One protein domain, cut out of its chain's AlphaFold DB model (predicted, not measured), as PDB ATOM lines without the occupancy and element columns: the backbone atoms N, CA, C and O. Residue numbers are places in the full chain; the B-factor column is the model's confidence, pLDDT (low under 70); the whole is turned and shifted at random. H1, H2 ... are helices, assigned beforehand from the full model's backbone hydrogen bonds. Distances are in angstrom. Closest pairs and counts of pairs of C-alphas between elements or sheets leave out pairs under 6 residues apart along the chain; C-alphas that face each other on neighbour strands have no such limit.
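This is residues 68 to 185 of the 436 residues of an uncharacterized protein of Eubacterium ruminantium (UniProt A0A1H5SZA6). H5 and H6 make an open V, H1 lies alongside H6, and H2 to H4 cross the wide end. The 118 printed residues include six named helices, class all helix. It is loose, radius of gyration of the C-alphas 18.2 A, spanning 56 by 36 by 24 A.

H1, residues 69 to 87, touches H6, residues 149 to 181, closest at C-alphas 81 and 171, 5.7 A. H2, residues 91 to 100, touches H6, closest at C-alphas 94 and 179, 5.3 A. H3, 102 to 107, and H4, 109 to 114, follow. H5, residues 120 to 145, forms a hairpin with H6, closest at C-alphas 145 and 151, 6.5 A. Every O i to N i+4 pair is within hydrogen-bond range in H1 to H4, 18 of 22 in H5, 27 of 29 in H6.

Find C-alpha 69 at (-50.422, -32.950, 29.357); H5 runs 35.7 A, H6 46.3 A, to C-alpha 181 at (-18.381, -38.137, 24.190).

Links are tight, the printed part has no cut, no printed residue is under pLDDT 70.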
ATOM      1  N   THR A  68     -53.281 -35.179  26.077       88.62
ATOM      2  CA  THR A  68     -53.172 -35.002  27.538       88.62
ATOM      3  C   THR A  68     -51.807 -34.397  27.898       88.62
ATOM      4  O   THR A  68     -50.825 -34.779  27.256       88.62
ATOM      5  N   PRO A  69     -51.692 -33.572  28.961       91.94
ATOM      6  CA  PRO A  69     -50.422 -32.950  29.357       91.94
ATOM      7  C   PRO A  69     -49.255 -33.939  29.461       91.94
ATOM      8  O   PRO A  69     -48.160 -33.667  28.990       91.94
ATOM      9  N   TYR A  70     -49.514 -35.136  29.990       93.62
ATOM     10  CA  TYR A  70     -48.525 -36.209  30.063       93.62
ATOM     11  C   TYR A  70     -47.956 -36.605  28.695       93.62
ATOM     12  O   TYR A  70     -46.749 -36.713  28.546       93.62
ATOM     13  N   TRP A  71     -48.822 -36.859  27.708       94.00
ATOM     14  CA  TRP A  71     -48.390 -37.327  26.389       94.00
ATOM     15  C   TRP A  71     -47.702 -36.212  25.603       94.00
ATOM     16  O   TRP A  71     -46.747 -36.490  24.891       94.00
ATOM     17  N   ILE A  72     -48.110 -34.956  25.814       93.69
ATOM     18  CA  ILE A  72     -47.402 -33.786  25.283       93.69
ATOM     19  C   ILE A  72     -45.971 -33.743  25.830       93.69
ATOM     20  O   ILE A  72     -45.028 -33.720  25.043       93.69
ATOM     21  N   VAL A  73     -45.790 -33.794  27.156       95.94
ATOM     22  CA  VAL A  73     -44.450 -33.772  27.774       95.94
ATOM     23  C   VAL A  73     -43.621 -34.978  27.328       95.94
ATOM     24  O   VAL A  73     -42.467 -34.818  26.943       95.94
ATOM     25  N   PHE A  74     -44.218 -36.169  27.311       95.75
ATOM     26  CA  PHE A  74     -43.574 -37.395  26.842       95.75
ATOM     27  C   PHE A  74     -43.059 -37.264  25.400       95.75
ATOM     28  O   PHE A  74     -41.895 -37.554  25.126       95.75
ATOM     29  N   SER A  75     -43.898 -36.776  24.479       95.25
ATOM     30  CA  SER A  75     -43.510 -36.555  23.084       95.25
ATOM     31  C   SER A  75     -42.439 -35.476  22.942       95.25
ATOM     32  O   SER A  75     -41.504 -35.666  22.170       95.25
ATOM     33  N   VAL A  76     -42.526 -34.379  23.702       96.81
ATOM     34  CA  VAL A  76     -41.496 -33.329  23.710       96.81
ATOM     35  C   VAL A  76     -40.150 -33.884  24.175       96.81
ATOM     36  O   VAL A  76     -39.143 -33.617  23.530       96.81
ATOM     37  N   MET A  77     -40.122 -34.698  25.236       97.69
ATOM     38  CA  MET A  77     -38.885 -35.327  25.710       97.69
ATOM     39  C   MET A  77     -38.280 -36.267  24.668       97.69
ATOM     40  O   MET A  77     -37.077 -36.216  24.448       97.69
ATOM     41  N   ILE A  78     -39.094 -37.084  23.990       97.94
ATOM     42  CA  ILE A  78     -38.601 -37.957  22.912       97.94
ATOM     43  C   ILE A  78     -38.006 -37.138  21.770       97.94
ATOM     44  O   ILE A  78     -36.913 -37.452  21.306       97.94
ATOM     45  N   VAL A  79     -38.706 -36.093  21.320       98.12
ATOM     46  CA  VAL A  79     -38.210 -35.223  20.245       98.12
ATOM     47  C   VAL A  79     -36.916 -34.536  20.672       98.12
ATOM     48  O   VAL A  79     -35.972 -34.499  19.890       98.12
ATOM     49  N   LEU A  80     -36.838 -34.048  21.912       97.94
ATOM     50  CA  LEU A  80     -35.631 -33.427  22.450       97.94
ATOM     51  C   LEU A  80     -34.455 -34.408  22.483       97.94
ATOM     52  O   LEU A  80     -33.391 -34.074  21.973       97.94
ATOM     53  N   ILE A  81     -34.651 -35.614  23.026       98.12
ATOM     54  CA  ILE A  81     -33.625 -36.668  23.043       98.12
ATOM     55  C   ILE A  81     -33.168 -36.956  21.615       98.12
ATOM     56  O   ILE A  81     -31.977 -36.911  21.342       98.12
ATOM     57  N   PHE A  82     -34.103 -37.176  20.689       97.69
ATOM     58  CA  PHE A  82     -33.785 -37.469  19.294       97.69
ATOM     59  C   PHE A  82     -32.964 -36.355  18.627       97.69
ATOM     60  O   PHE A  82     -31.965 -36.640  17.970       97.69
ATOM     61  N   VAL A  83     -33.349 -35.090  18.822       98.25
ATOM     62  CA  VAL A  83     -32.607 -33.936  18.293       98.25
ATOM     63  C   VAL A  83     -31.207 -33.872  18.901       98.25
ATOM     64  O   VAL A  83     -30.236 -33.777  18.155       98.25
ATOM     65  N   LEU A  84     -31.082 -33.979  20.227       97.94
ATOM     66  CA  LEU A  84     -29.781 -33.965  20.901       97.94
ATOM     67  C   LEU A  84     -28.891 -35.124  20.432       97.94
ATOM     68  O   LEU A  84     -27.721 -34.897  20.147       97.94
ATOM     69  N   SER A  85     -29.445 -36.327  20.259       95.75
ATOM     70  CA  SER A  85     -28.729 -37.494  19.729       95.75
ATOM     71  C   SER A  85     -28.279 -37.338  18.274       95.75
ATOM     72  O   SER A  85     -27.339 -38.004  17.859       95.75
ATOM     73  N   ILE A  86     -28.927 -36.494  17.463       96.50
ATOM     74  CA  ILE A  86     -28.404 -36.145  16.132       96.50
ATOM     75  C   ILE A  86     -27.257 -35.142  16.270       96.50
ATOM     76  O   ILE A  86     -26.248 -35.267  15.576       96.50
ATOM     77  N   LEU A  87     -27.414 -34.160  17.160       97.25
ATOM     78  CA  LEU A  87     -26.432 -33.102  17.378       97.25
ATOM     79  C   LEU A  87     -25.118 -33.609  17.983       97.25
ATOM     80  O   LEU A  87     -24.099 -32.955  17.777       97.25
ATOM     81  N   THR A  88     -25.097 -34.782  18.630       94.94
ATOM     82  CA  THR A  88     -23.846 -35.408  19.104       94.94
ATOM     83  C   THR A  88     -22.841 -35.695  17.984       94.94
ATOM     84  O   THR A  88     -21.663 -35.871  18.265       94.94
ATOM     85  N   ARG A  89     -23.270 -35.711  16.712       93.38
ATOM     86  CA  ARG A  89     -22.377 -35.856  15.547       93.38
ATOM     87  C   ARG A  89     -21.616 -34.580  15.175       93.38
ATOM     88  O   ARG A  89     -20.814 -34.605  14.249       93.38
ATOM     89  N   SER A  90     -21.911 -33.452  15.819       96.75
ATOM     90  CA  SER A  90     -21.239 -32.178  15.572       96.75
ATOM     91  C   SER A  90     -20.290 -31.865  16.720       96.75
ATOM     92  O   SER A  90     -20.729 -31.428  17.784       96.75
ATOM     93  N   GLU A  91     -18.985 -32.012  16.484       95.62
ATOM     94  CA  GLU A  91     -17.952 -31.673  17.472       95.62
ATOM     95  C   GLU A  91     -18.099 -30.238  17.983       95.62
ATOM     96  O   GLU A  91     -17.994 -29.983  19.178       95.62
ATOM     97  N   SER A  92     -18.419 -29.285  17.100       97.06
ATOM     98  CA  SER A  92     -18.630 -27.887  17.491       97.06
ATOM     99  C   SER A  92     -19.791 -27.730  18.478       97.06
ATOM    100  O   SER A  92     -19.674 -26.970  19.446       97.06
ATOM    101  N   PHE A  93     -20.892 -28.461  18.270       98.00
ATOM    102  CA  PHE A  93     -22.007 -28.465  19.212       98.00
ATOM    103  C   PHE A  93     -21.596 -29.103  20.538       98.00
ATOM    104  O   PHE A  93     -21.819 -28.499  21.583       98.00
ATOM    105  N   CYS A  94     -20.966 -30.278  20.503       98.00
ATOM    106  CA  CYS A  94     -20.537 -30.996  21.699       98.00
ATOM    107  C   CYS A  94     -19.536 -30.193  22.531       98.00
ATOM    108  O   CYS A  94     -19.723 -30.047  23.740       98.00
ATOM    109  N   ASN A  95     -18.541 -29.586  21.882       96.62
ATOM    110  CA  ASN A  95     -17.559 -28.709  22.511       96.62
ATOM    111  C   ASN A  95     -18.239 -27.498  23.162       96.62
ATOM    112  O   ASN A  95     -17.983 -27.199  24.327       96.62
ATOM    113  N   SER A  96     -19.149 -26.828  22.447       97.12
ATOM    114  CA  SER A  96     -19.864 -25.661  22.973       97.12
ATOM    115  C   SER A  96     -20.816 -26.023  24.119       97.12
ATOM    116  O   SER A  96     -20.830 -25.350  25.151       97.12
ATOM    117  N   PHE A  97     -21.581 -27.107  23.984       97.94
ATOM    118  CA  PHE A  97     -22.485 -27.592  25.025       97.94
ATOM    119  C   PHE A  97     -21.705 -27.978  26.281       97.94
ATOM    120  O   PHE A  97     -22.038 -27.546  27.382       97.94
ATOM    121  N   THR A  98     -20.632 -28.749  26.125       97.25
ATOM    122  CA  THR A  98     -19.814 -29.205  27.252       97.25
ATOM    123  C   THR A  98     -19.088 -28.041  27.921       97.25
ATOM    124  O   THR A  98     -19.005 -28.009  29.143       97.25
ATOM    125  N   ALA A  99     -18.628 -27.037  27.170       95.44
ATOM    126  CA  ALA A  99     -17.969 -25.864  27.745       95.44
ATOM    127  C   ALA A  99     -18.934 -24.900  28.462       95.44
ATOM    128  O   ALA A  99     -18.537 -24.260  29.431       95.44
ATOM    129  N   ASN A 100     -20.187 -24.781  28.005       95.38
ATOM    130  CA  ASN A 100     -21.100 -23.729  28.478       95.38
ATOM    131  C   ASN A 100     -22.289 -24.247  29.305       95.38
ATOM    132  O   ASN A 100     -22.762 -23.552  30.203       95.38
ATOM    133  N   VAL A 101     -22.785 -25.455  29.027       96.56
ATOM    134  CA  VAL A 101     -23.993 -26.026  29.656       96.56
ATOM    135  C   VAL A 101     -23.641 -27.017  30.763       96.56
ATOM    136  O   VAL A 101     -24.229 -26.950  31.843       96.56
ATOM    137  N   LEU A 102     -22.653 -27.897  30.562       96.19
ATOM    138  CA  LEU A 102     -22.242 -28.849  31.605       96.19
ATOM    139  C   LEU A 102     -21.819 -28.151  32.921       96.19
ATOM    140  O   LEU A 102     -22.251 -28.601  33.987       96.19
ATOM    141  N   PRO A 103     -21.094 -27.007  32.913       96.12
ATOM    142  CA  PRO A 103     -20.789 -26.276  34.141       96.12
ATOM    143  C   PRO A 103     -22.028 -25.748  34.866       96.12
ATOM    144  O   PRO A 103     -22.022 -25.663  36.096       96.12
ATOM    145  N   PHE A 104     -23.101 -25.412  34.143       96.38
ATOM    146  CA  PHE A 104     -24.371 -25.021  34.756       96.38
ATOM    147  C   PHE A 104     -25.005 -26.200  35.507       96.38
ATOM    148  O   PHE A 104     -25.451 -26.042  36.645       96.38
ATOM    149  N   PHE A 105     -24.977 -27.405  34.937       96.38
ATOM    150  CA  PHE A 105     -25.457 -28.613  35.617       96.38
ATOM    151  C   PHE A 105     -24.619 -28.970  36.849       96.38
ATOM    152  O   PHE A 105     -25.171 -29.215  37.928       96.38
ATOM    153  N   LEU A 106     -23.291 -28.885  36.735       95.56
ATOM    154  CA  LEU A 106     -22.377 -29.070  37.867       95.56
ATOM    155  C   LEU A 106     -22.650 -28.070  38.997       95.56
ATOM    156  O   LEU A 106     -22.660 -28.446  40.169       95.56
ATOM    157  N   ASN A 107     -22.918 -26.806  38.660       96.06
ATOM    158  CA  ASN A 107     -23.223 -25.763  39.643       96.06
ATOM    159  C   ASN A 107     -24.674 -25.769  40.148       96.06
ATOM    160  O   ASN A 107     -24.992 -24.981  41.035       96.06
ATOM    161  N   THR A 108     -25.541 -26.644  39.636       94.62
ATOM    162  CA  THR A 108     -26.927 -26.787  40.100       94.62
ATOM    163  C   THR A 108     -27.113 -28.121  40.812       94.62
ATOM    164  O   THR A 108     -26.780 -28.238  41.993       94.62
ATOM    165  N   TYR A 109     -27.611 -29.152  40.132       93.19
ATOM    166  CA  TYR A 109     -27.872 -30.431  40.790       93.19
ATOM    167  C   TYR A 109     -26.587 -31.218  41.095       93.19
ATOM    168  O   TYR A 109     -26.615 -32.057  41.992       93.19
ATOM    169  N   GLY A 110     -25.451 -30.902  40.457       94.56
ATOM    170  CA  GLY A 110     -24.138 -31.405  40.885       94.56
ATOM    171  C   GLY A 110     -23.717 -30.888  42.272       94.56
ATOM    172  O   GLY A 110     -23.088 -31.603  43.051       94.56
ATOM    173  N   ARG A 111     -24.122 -29.666  42.654       95.62
ATOM    174  CA  ARG A 111     -23.967 -29.182  44.038       95.62
ATOM    175  C   ARG A 111     -24.909 -29.900  44.988       95.62
ATOM    176  O   ARG A 111     -24.495 -30.221  46.093       95.62
ATOM    177  N   PHE A 112     -26.139 -30.168  44.551       95.19
ATOM    178  CA  PHE A 112     -27.106 -30.927  45.341       95.19
ATOM    179  C   PHE A 112     -26.609 -32.344  45.641       95.19
ATOM    180  O   PHE A 112     -26.579 -32.729  46.807       95.19
ATOM    181  N   SER A 113     -26.167 -33.099  44.628       94.25
ATOM    182  CA  SER A 113     -25.571 -34.418  44.855       94.25
ATOM    183  C   SER A 113     -24.323 -34.294  45.728       94.25
ATOM    184  O   SER A 113     -24.171 -35.055  46.679       94.25
ATOM    185  N   GLY A 114     -23.490 -33.273  45.512       93.50
ATOM    186  CA  GLY A 114     -22.313 -32.965  46.330       93.50
ATOM    187  C   GLY A 114     -22.564 -32.743  47.832       93.50
ATOM    188  O   GLY A 114     -21.621 -32.886  48.600       93.50
ATOM    189  N   LEU A 115     -23.798 -32.458  48.275       94.25
ATOM    190  CA  LEU A 115     -24.126 -32.309  49.705       94.25
ATOM    191  C   LEU A 115     -24.017 -33.623  50.488       94.25
ATOM    192  O   LEU A 115     -23.830 -33.608  51.706       94.25
ATOM    193  N   PHE A 116     -24.183 -34.762  49.815       94.50
ATOM    194  CA  PHE A 116     -24.205 -36.062  50.477       94.50
ATOM    195  C   PHE A 116     -22.783 -36.614  50.663       94.50
ATOM    196  O   PHE A 116     -22.029 -36.659  49.694       94.50
ATOM    197  N   PRO A 117     -22.424 -37.150  51.843       92.88
ATOM    198  CA  PRO A 117     -21.112 -37.763  52.076       92.88
ATOM    199  C   PRO A 117     -20.975 -39.170  51.458       92.88
ATOM    200  O   PRO A 117     -19.948 -39.825  51.613       92.88
ATOM    201  N   PHE A 118     -22.018 -39.663  50.787       94.88
ATOM    202  CA  PHE A 118     -22.074 -40.961  50.114       94.88
ATOM    203  C   PHE A 118     -22.393 -40.781  48.626       94.88
ATOM    204  O   PHE A 118     -22.967 -39.760  48.237       94.88
ATOM    205  N   SER A 119     -22.050 -41.781  47.808       97.38
ATOM    206  CA  SER A 119     -22.363 -41.800  46.375       97.38
ATOM    207  C   SER A 119     -23.877 -41.812  46.142       97.38
ATOM    208  O   SER A 119     -24.544 -42.829  46.354       97.38
ATOM    209  N   PHE A 120     -24.442 -40.678  45.720       96.12
ATOM    210  CA  PHE A 120     -25.866 -40.598  45.399       96.12
ATOM    211  C   PHE A 120     -26.184 -41.445  44.161       96.12
ATOM    212  O   PHE A 120     -27.220 -42.110  44.110       96.12
ATOM    213  N   GLY A 121     -25.254 -41.498  43.208       95.75
ATOM    214  CA  GLY A 121     -25.359 -42.320  42.017       95.75
ATOM    215  C   GLY A 121     -25.453 -43.814  42.336       95.75
ATOM    216  O   GLY A 121     -26.336 -44.496  41.815       95.75
ATOM    217  N   GLU A 122     -24.636 -44.312  43.269       96.88
ATOM    218  CA  GLU A 122     -24.727 -45.700  43.741       96.88
ATOM    219  C   GLU A 122     -26.086 -45.992  44.396       96.88
ATOM    220  O   GLU A 122     -26.688 -47.037  44.140       96.88
ATOM    221  N   VAL A 123     -26.612 -45.060  45.198       96.81
ATOM    222  CA  VAL A 123     -27.941 -45.206  45.810       96.81
ATOM    223  C   VAL A 123     -29.030 -45.312  44.741       96.81
ATOM    224  O   VAL A 123     -29.886 -46.192  44.838       96.81
ATOM    225  N   LEU A 124     -28.990 -44.477  43.700       95.44
ATOM    226  CA  LEU A 124     -29.954 -44.541  42.595       95.44
ATOM    227  C   LEU A 124     -29.880 -45.875  41.836       95.44
ATOM    228  O   LEU A 124     -30.925 -46.443  41.510       95.44
ATOM    229  N   LEU A 125     -28.677 -46.419  41.614       95.25
ATOM    230  CA  LEU A 125     -28.507 -47.749  41.015       95.25
ATOM    231  C   LEU A 125     -29.082 -48.857  41.907       95.25
ATOM    232  O   LEU A 125     -29.757 -49.758  41.411       95.25
ATOM    233  N   ILE A 126     -28.885 -48.777  43.225       95.38
ATOM    234  CA  ILE A 126     -29.469 -49.738  44.174       95.38
ATOM    235  C   ILE A 126     -31.004 -49.641  44.184       95.38
ATOM    236  O   ILE A 126     -31.685 -50.667  44.235       95.38
ATOM    237  N   LEU A 127     -31.572 -48.435  44.091       95.88
ATOM    238  CA  LEU A 127     -33.025 -48.224  44.044       95.88
ATOM    239  C   LEU A 127     -33.679 -48.767  42.765       95.88
ATOM    240  O   LEU A 127     -34.887 -49.013  42.757       95.88
ATOM    241  N   MET A 128     -32.907 -49.025  41.708       95.50
ATOM    242  CA  MET A 128     -33.424 -49.656  40.496       95.50
ATOM    243  C   MET A 128     -33.966 -51.071  40.767       95.50
ATOM    244  O   MET A 128     -35.000 -51.440  40.214       95.50
ATOM    245  N   PHE A 129     -33.337 -51.851  41.653       94.94
ATOM    246  CA  PHE A 129     -33.754 -53.229  41.952       94.94
ATOM    247  C   PHE A 129     -35.177 -53.344  42.530       94.94
ATOM    248  O   PHE A 129     -35.976 -54.087  41.957       94.94
ATOM    249  N   PRO A 130     -35.564 -52.624  43.607       97.19
ATOM    250  CA  PRO A 130     -36.935 -52.677  44.110       97.19
ATOM    251  C   PRO A 130     -37.953 -52.101  43.115       97.19
ATOM    252  O   PRO A 130     -39.078 -52.596  43.058       97.19
ATOM    253  N   VAL A 131     -37.578 -51.109  42.296       96.50
ATOM    254  CA  VAL A 131     -38.455 -50.576  41.237       96.50
ATOM    255  C   VAL A 131     -38.717 -51.632  40.161       96.50
ATOM    256  O   VAL A 131     -39.870 -51.839  39.777       96.50
ATOM    257  N   LEU A 132     -37.679 -52.339  39.706       96.19
ATOM    258  CA  LEU A 132     -37.808 -53.442  38.751       96.19
ATOM    259  C   LEU A 132     -38.612 -54.602  39.339       96.19
ATOM    260  O   LEU A 132     -39.511 -55.118  38.675       96.19
ATOM    261  N   PHE A 133     -38.348 -54.968  40.593       97.50
ATOM    262  CA  PHE A 133     -39.117 -55.989  41.296       97.50
ATOM    263  C   PHE A 133     -40.605 -55.616  41.352       97.50
ATOM    264  O   PHE A 133     -41.447 -56.406  40.930       97.50
ATOM    265  N   ALA A 134     -40.930 -54.384  41.756       97.31
ATOM    266  CA  ALA A 134     -42.303 -53.884  41.764       97.31
ATOM    267  C   ALA A 134     -42.939 -53.900  40.365       97.31
ATOM    268  O   ALA A 134     -44.100 -54.289  40.231       97.31
ATOM    269  N   ALA A 135     -42.194 -53.535  39.317       97.12
ATOM    270  CA  ALA A 135     -42.678 -53.587  37.940       97.12
ATOM    271  C   ALA A 135     -43.051 -55.019  37.525       97.12
ATOM    272  O   ALA A 135     -44.160 -55.248  37.036       97.12
ATOM    273  N   VAL A 136     -42.169 -55.991  37.780       97.38
ATOM    274  CA  VAL A 136     -42.416 -57.413  37.488       97.38
ATOM    275  C   VAL A 136     -43.600 -57.937  38.304       97.38
ATOM    276  O   VAL A 136     -44.502 -58.558  37.740       97.38
ATOM    277  N   THR A 137     -43.665 -57.635  39.604       97.38
ATOM    278  CA  THR A 137     -44.798 -58.018  40.458       97.38
ATOM    279  C   THR A 137     -46.113 -57.450  39.929       97.38
ATOM    280  O   THR A 137     -47.090 -58.187  39.810       97.38
ATOM    281  N   LEU A 138     -46.159 -56.168  39.554       97.06
ATOM    282  CA  LEU A 138     -47.368 -55.548  39.005       97.06
ATOM    283  C   LEU A 138     -47.772 -56.148  37.651       97.06
ATOM    284  O   LEU A 138     -48.969 -56.275  37.396       97.06
ATOM    285  N   ILE A 139     -46.817 -56.554  36.808       96.94
ATOM    286  CA  ILE A 139     -47.094 -57.278  35.553       96.94
ATOM    287  C   ILE A 139     -47.718 -58.644  35.840       96.94
ATOM    288  O   ILE A 139     -48.744 -58.977  35.250       96.94
ATOM    289  N   ILE A 140     -47.161 -59.415  36.778       96.56
ATOM    290  CA  ILE A 140     -47.708 -60.726  37.158       96.56
ATOM    291  C   ILE A 140     -49.118 -60.562  37.739       96.56
ATOM    292  O   ILE A 140     -50.062 -61.221  37.297       96.56
ATOM    293  N   LEU A 141     -49.294 -59.629  38.678       95.94
ATOM    294  CA  LEU A 141     -50.590 -59.347  39.294       95.94
ATOM    295  C   LEU A 141     -51.618 -58.827  38.288       95.94
ATOM    296  O   LEU A 141     -52.815 -59.021  38.499       95.94
ATOM    297  N   PHE A 142     -51.195 -58.222  37.175       95.06
ATOM    298  CA  PHE A 142     -52.113 -57.757  36.140       95.06
ATOM    299  C   PHE A 142     -52.960 -58.891  35.565       95.06
ATOM    300  O   PHE A 142     -54.162 -58.703  35.370       95.06
ATOM    301  N   PHE A 143     -52.405 -60.090  35.391       94.12
ATOM    302  CA  PHE A 143     -53.165 -61.234  34.876       94.12
ATOM    303  C   PHE A 143     -54.320 -61.655  35.797       94.12
ATOM    304  O   PHE A 143     -55.370 -62.064  35.303       94.12
ATOM    305  N   PHE A 144     -54.170 -61.469  37.111       94.94
ATOM    306  CA  PHE A 144     -55.157 -61.876  38.117       94.94
ATOM    307  C   PHE A 144     -56.073 -60.729  38.566       94.94
ATOM    308  O   PHE A 144     -57.247 -60.931  38.869       94.94
ATOM    309  N   MET A 145     -55.552 -59.503  38.603       94.06
ATOM    310  CA  MET A 145     -56.200 -58.352  39.237       94.06
ATOM    311  C   MET A 145     -56.691 -57.305  38.236       94.06
ATOM    312  O   MET A 145     -57.289 -56.308  38.654       94.06
ATOM    313  N   LYS A 146     -56.537 -57.527  36.918       91.25
ATOM    314  CA  LYS A 146     -57.011 -56.597  35.873       91.25
ATOM    315  C   LYS A 146     -58.497 -56.272  35.947       91.25
ATOM    316  O   LYS A 146     -58.907 -55.327  35.294       91.25
ATOM    317  N   HIS A 147     -59.328 -57.030  36.653       93.62
ATOM    318  CA  HIS A 147     -60.760 -56.730  36.772       93.62
ATOM    319  C   HIS A 147     -61.070 -55.687  37.859       93.62
ATOM    320  O   HIS A 147     -62.180 -55.172  37.897       93.62
ATOM    321  N   ARG A 148     -60.099 -55.339  38.718       93.62
ATOM    322  CA  ARG A 148     -60.270 -54.350  39.793       93.62
ATOM    323  C   ARG A 148     -59.844 -52.954  39.329       93.62
ATOM    324  O   ARG A 148     -58.677 -52.737  38.997       93.62
ATOM    325  N   ASP A 149     -60.751 -51.981  39.387       92.38
ATOM    326  CA  ASP A 149     -60.480 -50.611  38.916       92.38
ATOM    327  C   ASP A 149     -59.351 -49.910  39.681       92.38
ATOM    328  O   ASP A 149     -58.523 -49.225  39.075       92.38
ATOM    329  N   GLY A 150     -59.267 -50.109  41.001       94.75
ATOM    330  CA  GLY A 150     -58.170 -49.575  41.816       94.75
ATOM    331  C   GLY A 150     -56.801 -50.090  41.357       94.75
ATOM    332  O   GLY A 150     -55.860 -49.310  41.210       94.75
ATOM    333  N   PHE A 151     -56.716 -51.382  41.025       95.44
ATOM    334  CA  PHE A 151     -55.495 -51.996  40.508       95.44
ATOM    335  C   PHE A 151     -55.135 -51.460  39.114       95.44
ATOM    336  O   PHE A 151     -53.983 -51.104  38.877       95.44
ATOM    337  N   ARG A 152     -56.113 -51.308  38.205       94.81
ATOM    338  CA  ARG A 152     -55.875 -50.691  36.882       94.81
ATOM    339  C   ARG A 152     -55.312 -49.277  36.997       94.81
ATOM    340  O   ARG A 152     -54.418 -48.916  36.233       94.81
ATOM    341  N   LYS A 153     -55.829 -48.475  37.936       95.00
ATOM    342  CA  LYS A 153     -55.320 -47.120  38.199       95.00
ATOM    343  C   LYS A 153     -53.878 -47.167  38.705       95.00
ATOM    344  O   LYS A 153     -53.039 -46.486  38.123       95.00
ATOM    345  N   LEU A 154     -53.582 -47.995  39.713       96.12
ATOM    346  CA  LEU A 154     -52.222 -48.179  40.235       96.12
ATOM    347  C   LEU A 154     -51.245 -48.597  39.130       96.12
ATOM    348  O   LEU A 154     -50.238 -47.925  38.923       96.12
ATOM    349  N   PHE A 155     -51.581 -49.647  38.377       96.75
ATOM    350  CA  PHE A 155     -50.778 -50.146  37.262       96.75
ATOM    351  C   PHE A 155     -50.507 -49.041  36.231       96.75
ATOM    352  O   PHE A 155     -49.360 -48.779  35.873       96.75
ATOM    353  N   LYS A 156     -51.557 -48.326  35.798       95.31
ATOM    354  CA  LYS A 156     -51.440 -47.223  34.836       95.31
ATOM    355  C   LYS A 156     -50.507 -46.120  35.339       95.31
ATOM    356  O   LYS A 156     -49.682 -45.649  34.562       95.31
ATOM    357  N   TYR A 157     -50.654 -45.668  36.585       96.62
ATOM    358  CA  TYR A 157     -49.824 -44.583  37.114       96.62
ATOM    359  C   TYR A 157     -48.385 -45.029  37.358       96.62
ATOM    360  O   TYR A 157     -47.477 -44.299  36.978       96.62
ATOM    361  N   PHE A 158     -48.175 -46.237  37.885       97.69
ATOM    362  CA  PHE A 158     -46.840 -46.797  38.079       97.69
ATOM    363  C   PHE A 158     -46.055 -46.853  36.763       97.69
ATOM    364  O   PHE A 158     -44.978 -46.273  36.669       97.69
ATOM    365  N   PHE A 159     -46.617 -47.470  35.715       97.25
ATOM    366  CA  PHE A 159     -45.916 -47.603  34.433       97.25
ATOM    367  C   PHE A 159     -45.766 -46.274  33.688       97.25
ATOM    368  O   PHE A 159     -44.768 -46.079  32.998       97.25
ATOM    369  N   ARG A 160     -46.697 -45.325  33.857       96.19
ATOM    370  CA  ARG A 160     -46.519 -43.956  33.343       96.19
ATOM    371  C   ARG A 160     -45.360 -43.242  34.038       96.19
ATOM    372  O   ARG A 160     -44.518 -42.658  33.367       96.19
ATOM    373  N   SER A 161     -45.278 -43.325  35.362       96.69
ATOM    374  CA  SER A 161     -44.156 -42.756  36.112       96.69
ATOM    375  C   SER A 161     -42.835 -43.422  35.736       96.69
ATOM    376  O   SER A 161     -41.870 -42.720  35.457       96.69
ATOM    377  N   LEU A 162     -42.800 -44.756  35.641       97.31
ATOM    378  CA  LEU A 162     -41.611 -45.507  35.225       97.31
ATOM    379  C   LEU A 162     -41.130 -45.078  33.835       97.31
ATOM    380  O   LEU A 162     -39.942 -44.843  33.640       97.31
ATOM    381  N   MET A 163     -42.050 -44.912  32.883       96.94
ATOM    382  CA  MET A 163     -41.713 -44.480  31.530       96.94
ATOM    383  C   MET A 163     -41.136 -43.054  31.502       96.94
ATOM    384  O   MET A 163     -40.172 -42.795  30.782       96.94
ATOM    385  N   MET A 164     -41.671 -42.142  32.320       97.44
ATOM    386  CA  MET A 164     -41.113 -40.793  32.475       97.44
ATOM    387  C   MET A 164     -39.741 -40.798  33.153       97.44
ATOM    388  O   MET A 164     -38.863 -40.046  32.736       97.44
ATOM    389  N   ILE A 165     -39.530 -41.650  34.161       96.31
ATOM    390  CA  ILE A 165     -38.222 -41.829  34.812       96.31
ATOM    391  C   ILE A 165     -37.193 -42.322  33.792       96.31
ATOM    392  O   ILE A 165     -36.131 -41.720  33.678       96.31
ATOM    393  N   ILE A 166     -37.522 -43.351  33.002       96.62
ATOM    394  CA  ILE A 166     -36.629 -43.886  31.963       96.62
ATOM    395  C   ILE A 166     -36.266 -42.800  30.946       96.62
ATOM    396  O   ILE A 166     -35.086 -42.602  30.672       96.62
ATOM    397  N   LEU A 167     -37.245 -42.046  30.428       97.44
ATOM    398  CA  LEU A 167     -36.953 -40.938  29.512       97.44
ATOM    399  C   LEU A 167     -36.089 -39.850  30.151       97.44
ATOM    400  O   LEU A 167     -35.231 -39.283  29.481       97.44
ATOM    401  N   SER A 168     -36.308 -39.554  31.430       96.81
ATOM    402  CA  SER A 168     -35.518 -38.554  32.153       96.81
ATOM    403  C   SER A 168     -34.071 -39.016  32.300       96.81
ATOM    404  O   SER A 168     -33.160 -38.244  32.026       96.81
ATOM    405  N   VAL A 169     -33.853 -40.289  32.649       96.00
ATOM    406  CA  VAL A 169     -32.516 -40.892  32.711       96.00
ATOM    407  C   VAL A 169     -31.849 -40.864  31.338       96.00
ATOM    408  O   VAL A 169     -30.706 -40.432  31.252       96.00
ATOM    409  N   ILE A 170     -32.550 -41.243  30.263       96.94
ATOM    410  CA  ILE A 170     -31.995 -41.187  28.899       96.94
ATOM    411  C   ILE A 170     -31.587 -39.755  28.545       96.94
ATOM    412  O   ILE A 170     -30.460 -39.548  28.115       96.94
ATOM    413  N   LEU A 171     -32.453 -38.765  28.777       97.69
ATOM    414  CA  LEU A 171     -32.147 -37.360  28.497       97.69
ATOM    415  C   LEU A 171     -30.924 -36.870  29.286       97.69
ATOM    416  O   LEU A 171     -30.040 -36.231  28.719       97.69
ATOM    417  N   ILE A 172     -30.852 -37.191  30.579       96.75
ATOM    418  CA  ILE A 172     -29.723 -36.834  31.446       96.75
ATOM    419  C   ILE A 172     -28.430 -37.500  30.955       96.75
ATOM    420  O   ILE A 172     -27.398 -36.837  30.864       96.75
ATOM    421  N   MET A 173     -28.478 -38.781  30.583       95.88
ATOM    422  CA  MET A 173     -27.329 -39.492  30.017       95.88
ATOM    423  C   MET A 173     -26.910 -38.900  28.669       95.88
ATOM    424  O   MET A 173     -25.718 -38.711  28.438       95.88
ATOM    425  N   THR A 174     -27.856 -38.524  27.805       96.44
ATOM    426  CA  THR A 174     -27.538 -37.827  26.554       96.44
ATOM    427  C   THR A 174     -26.790 -36.526  26.838       96.44
ATOM    428  O   THR A 174     -25.755 -36.281  26.232       96.44
ATOM    429  N   MET A 175     -27.257 -35.725  27.797       97.12
ATOM    430  CA  MET A 175     -26.651 -34.428  28.106       97.12
ATOM    431  C   MET A 175     -25.290 -34.518  28.807       97.12
ATOM    432  O   MET A 175     -24.389 -33.756  28.471       97.12
ATOM    433  N   ASN A 176     -25.122 -35.434  29.763       96.81
ATOM    434  CA  ASN A 176     -23.938 -35.466  30.637       96.81
ATOM    435  C   ASN A 176     -22.912 -36.534  30.262       96.81
ATOM    436  O   ASN A 176     -21.877 -36.645  30.920       96.81
ATOM    437  N   CYS A 177     -23.227 -37.357  29.264       94.75
ATOM    438  CA  CYS A 177     -22.366 -38.425  28.785       94.75
ATOM    439  C   CYS A 177     -22.287 -38.391  27.257       94.75
ATOM    440  O   CYS A 177     -21.229 -38.080  26.726       94.75
ATOM    441  N   SER A 178     -23.392 -38.606  26.537       95.12
ATOM    442  CA  SER A 178     -23.323 -38.755  25.075       95.12
ATOM    443  C   SER A 178     -22.861 -37.498  24.337       95.12
ATOM    444  O   SER A 178     -22.095 -37.607  23.385       95.12
ATOM    445  N   ILE A 179     -23.303 -36.309  24.762       97.44
ATOM    446  CA  ILE A 179     -22.819 -35.042  24.198       97.44
ATOM    447  C   ILE A 179     -21.330 -34.833  24.532       97.44
ATOM    448  O   ILE A 179     -20.564 -34.612  23.596       97.44
ATOM    449  N   PRO A 180     -20.870 -34.963  25.795       96.44
ATOM    450  CA  PRO A 180     -19.441 -34.939  26.107       96.44
ATOM    451  C   PRO A 180     -18.583 -35.941  25.318       96.44
ATOM    452  O   PRO A 180     -17.485 -35.579  24.912       96.44
ATOM    453  N   TYR A 181     -19.082 -37.150  25.030       94.12
ATOM    454  CA  TYR A 181     -18.381 -38.137  24.190       94.12
ATOM    455  C   TYR A 181     -18.159 -37.669  22.750       94.12
ATOM    456  O   TYR A 181     -17.164 -38.042  22.142       94.12
ATOM    457  N   GLY A 182     -19.065 -36.851  22.209       94.25
ATOM    458  CA  GLY A 182     -18.937 -36.289  20.865       94.25
ATOM    459  C   GLY A 182     -18.065 -35.032  20.791       94.25
ATOM    460  O   GLY A 182     -18.111 -34.340  19.774       94.25
ATOM    461  N   CYS A 183     -17.357 -34.662  21.865       95.31
ATOM    462  CA  CYS A 183     -16.377 -33.574  21.820       95.31
ATOM    463  C   CYS A 183     -15.182 -33.961  20.944       95.31
ATOM    464  O   CYS A 183     -14.881 -35.139  20.784       95.31
ATOM    465  N   SER A 184     -14.488 -32.956  20.413       91.69
ATOM    466  CA  SER A 184     -13.253 -33.188  19.659       91.69
ATOM    467  C   SER A 184     -12.176 -33.794  20.556       91.69
ATOM    468  O   SER A 184     -12.042 -33.367  21.711       91.69
ATOM    469  N   GLU A 185     -11.379 -34.696  19.991       87.31
ATOM    470  CA  GLU A 185     -10.242 -35.303  20.679       87.31
ATOM    471  C   GLU A 185      -9.186 -34.261  21.093       87.31
ATOM    472  O   GLU A 185      -9.055 -33.176  20.504       87.31
TER     473      GLU A 185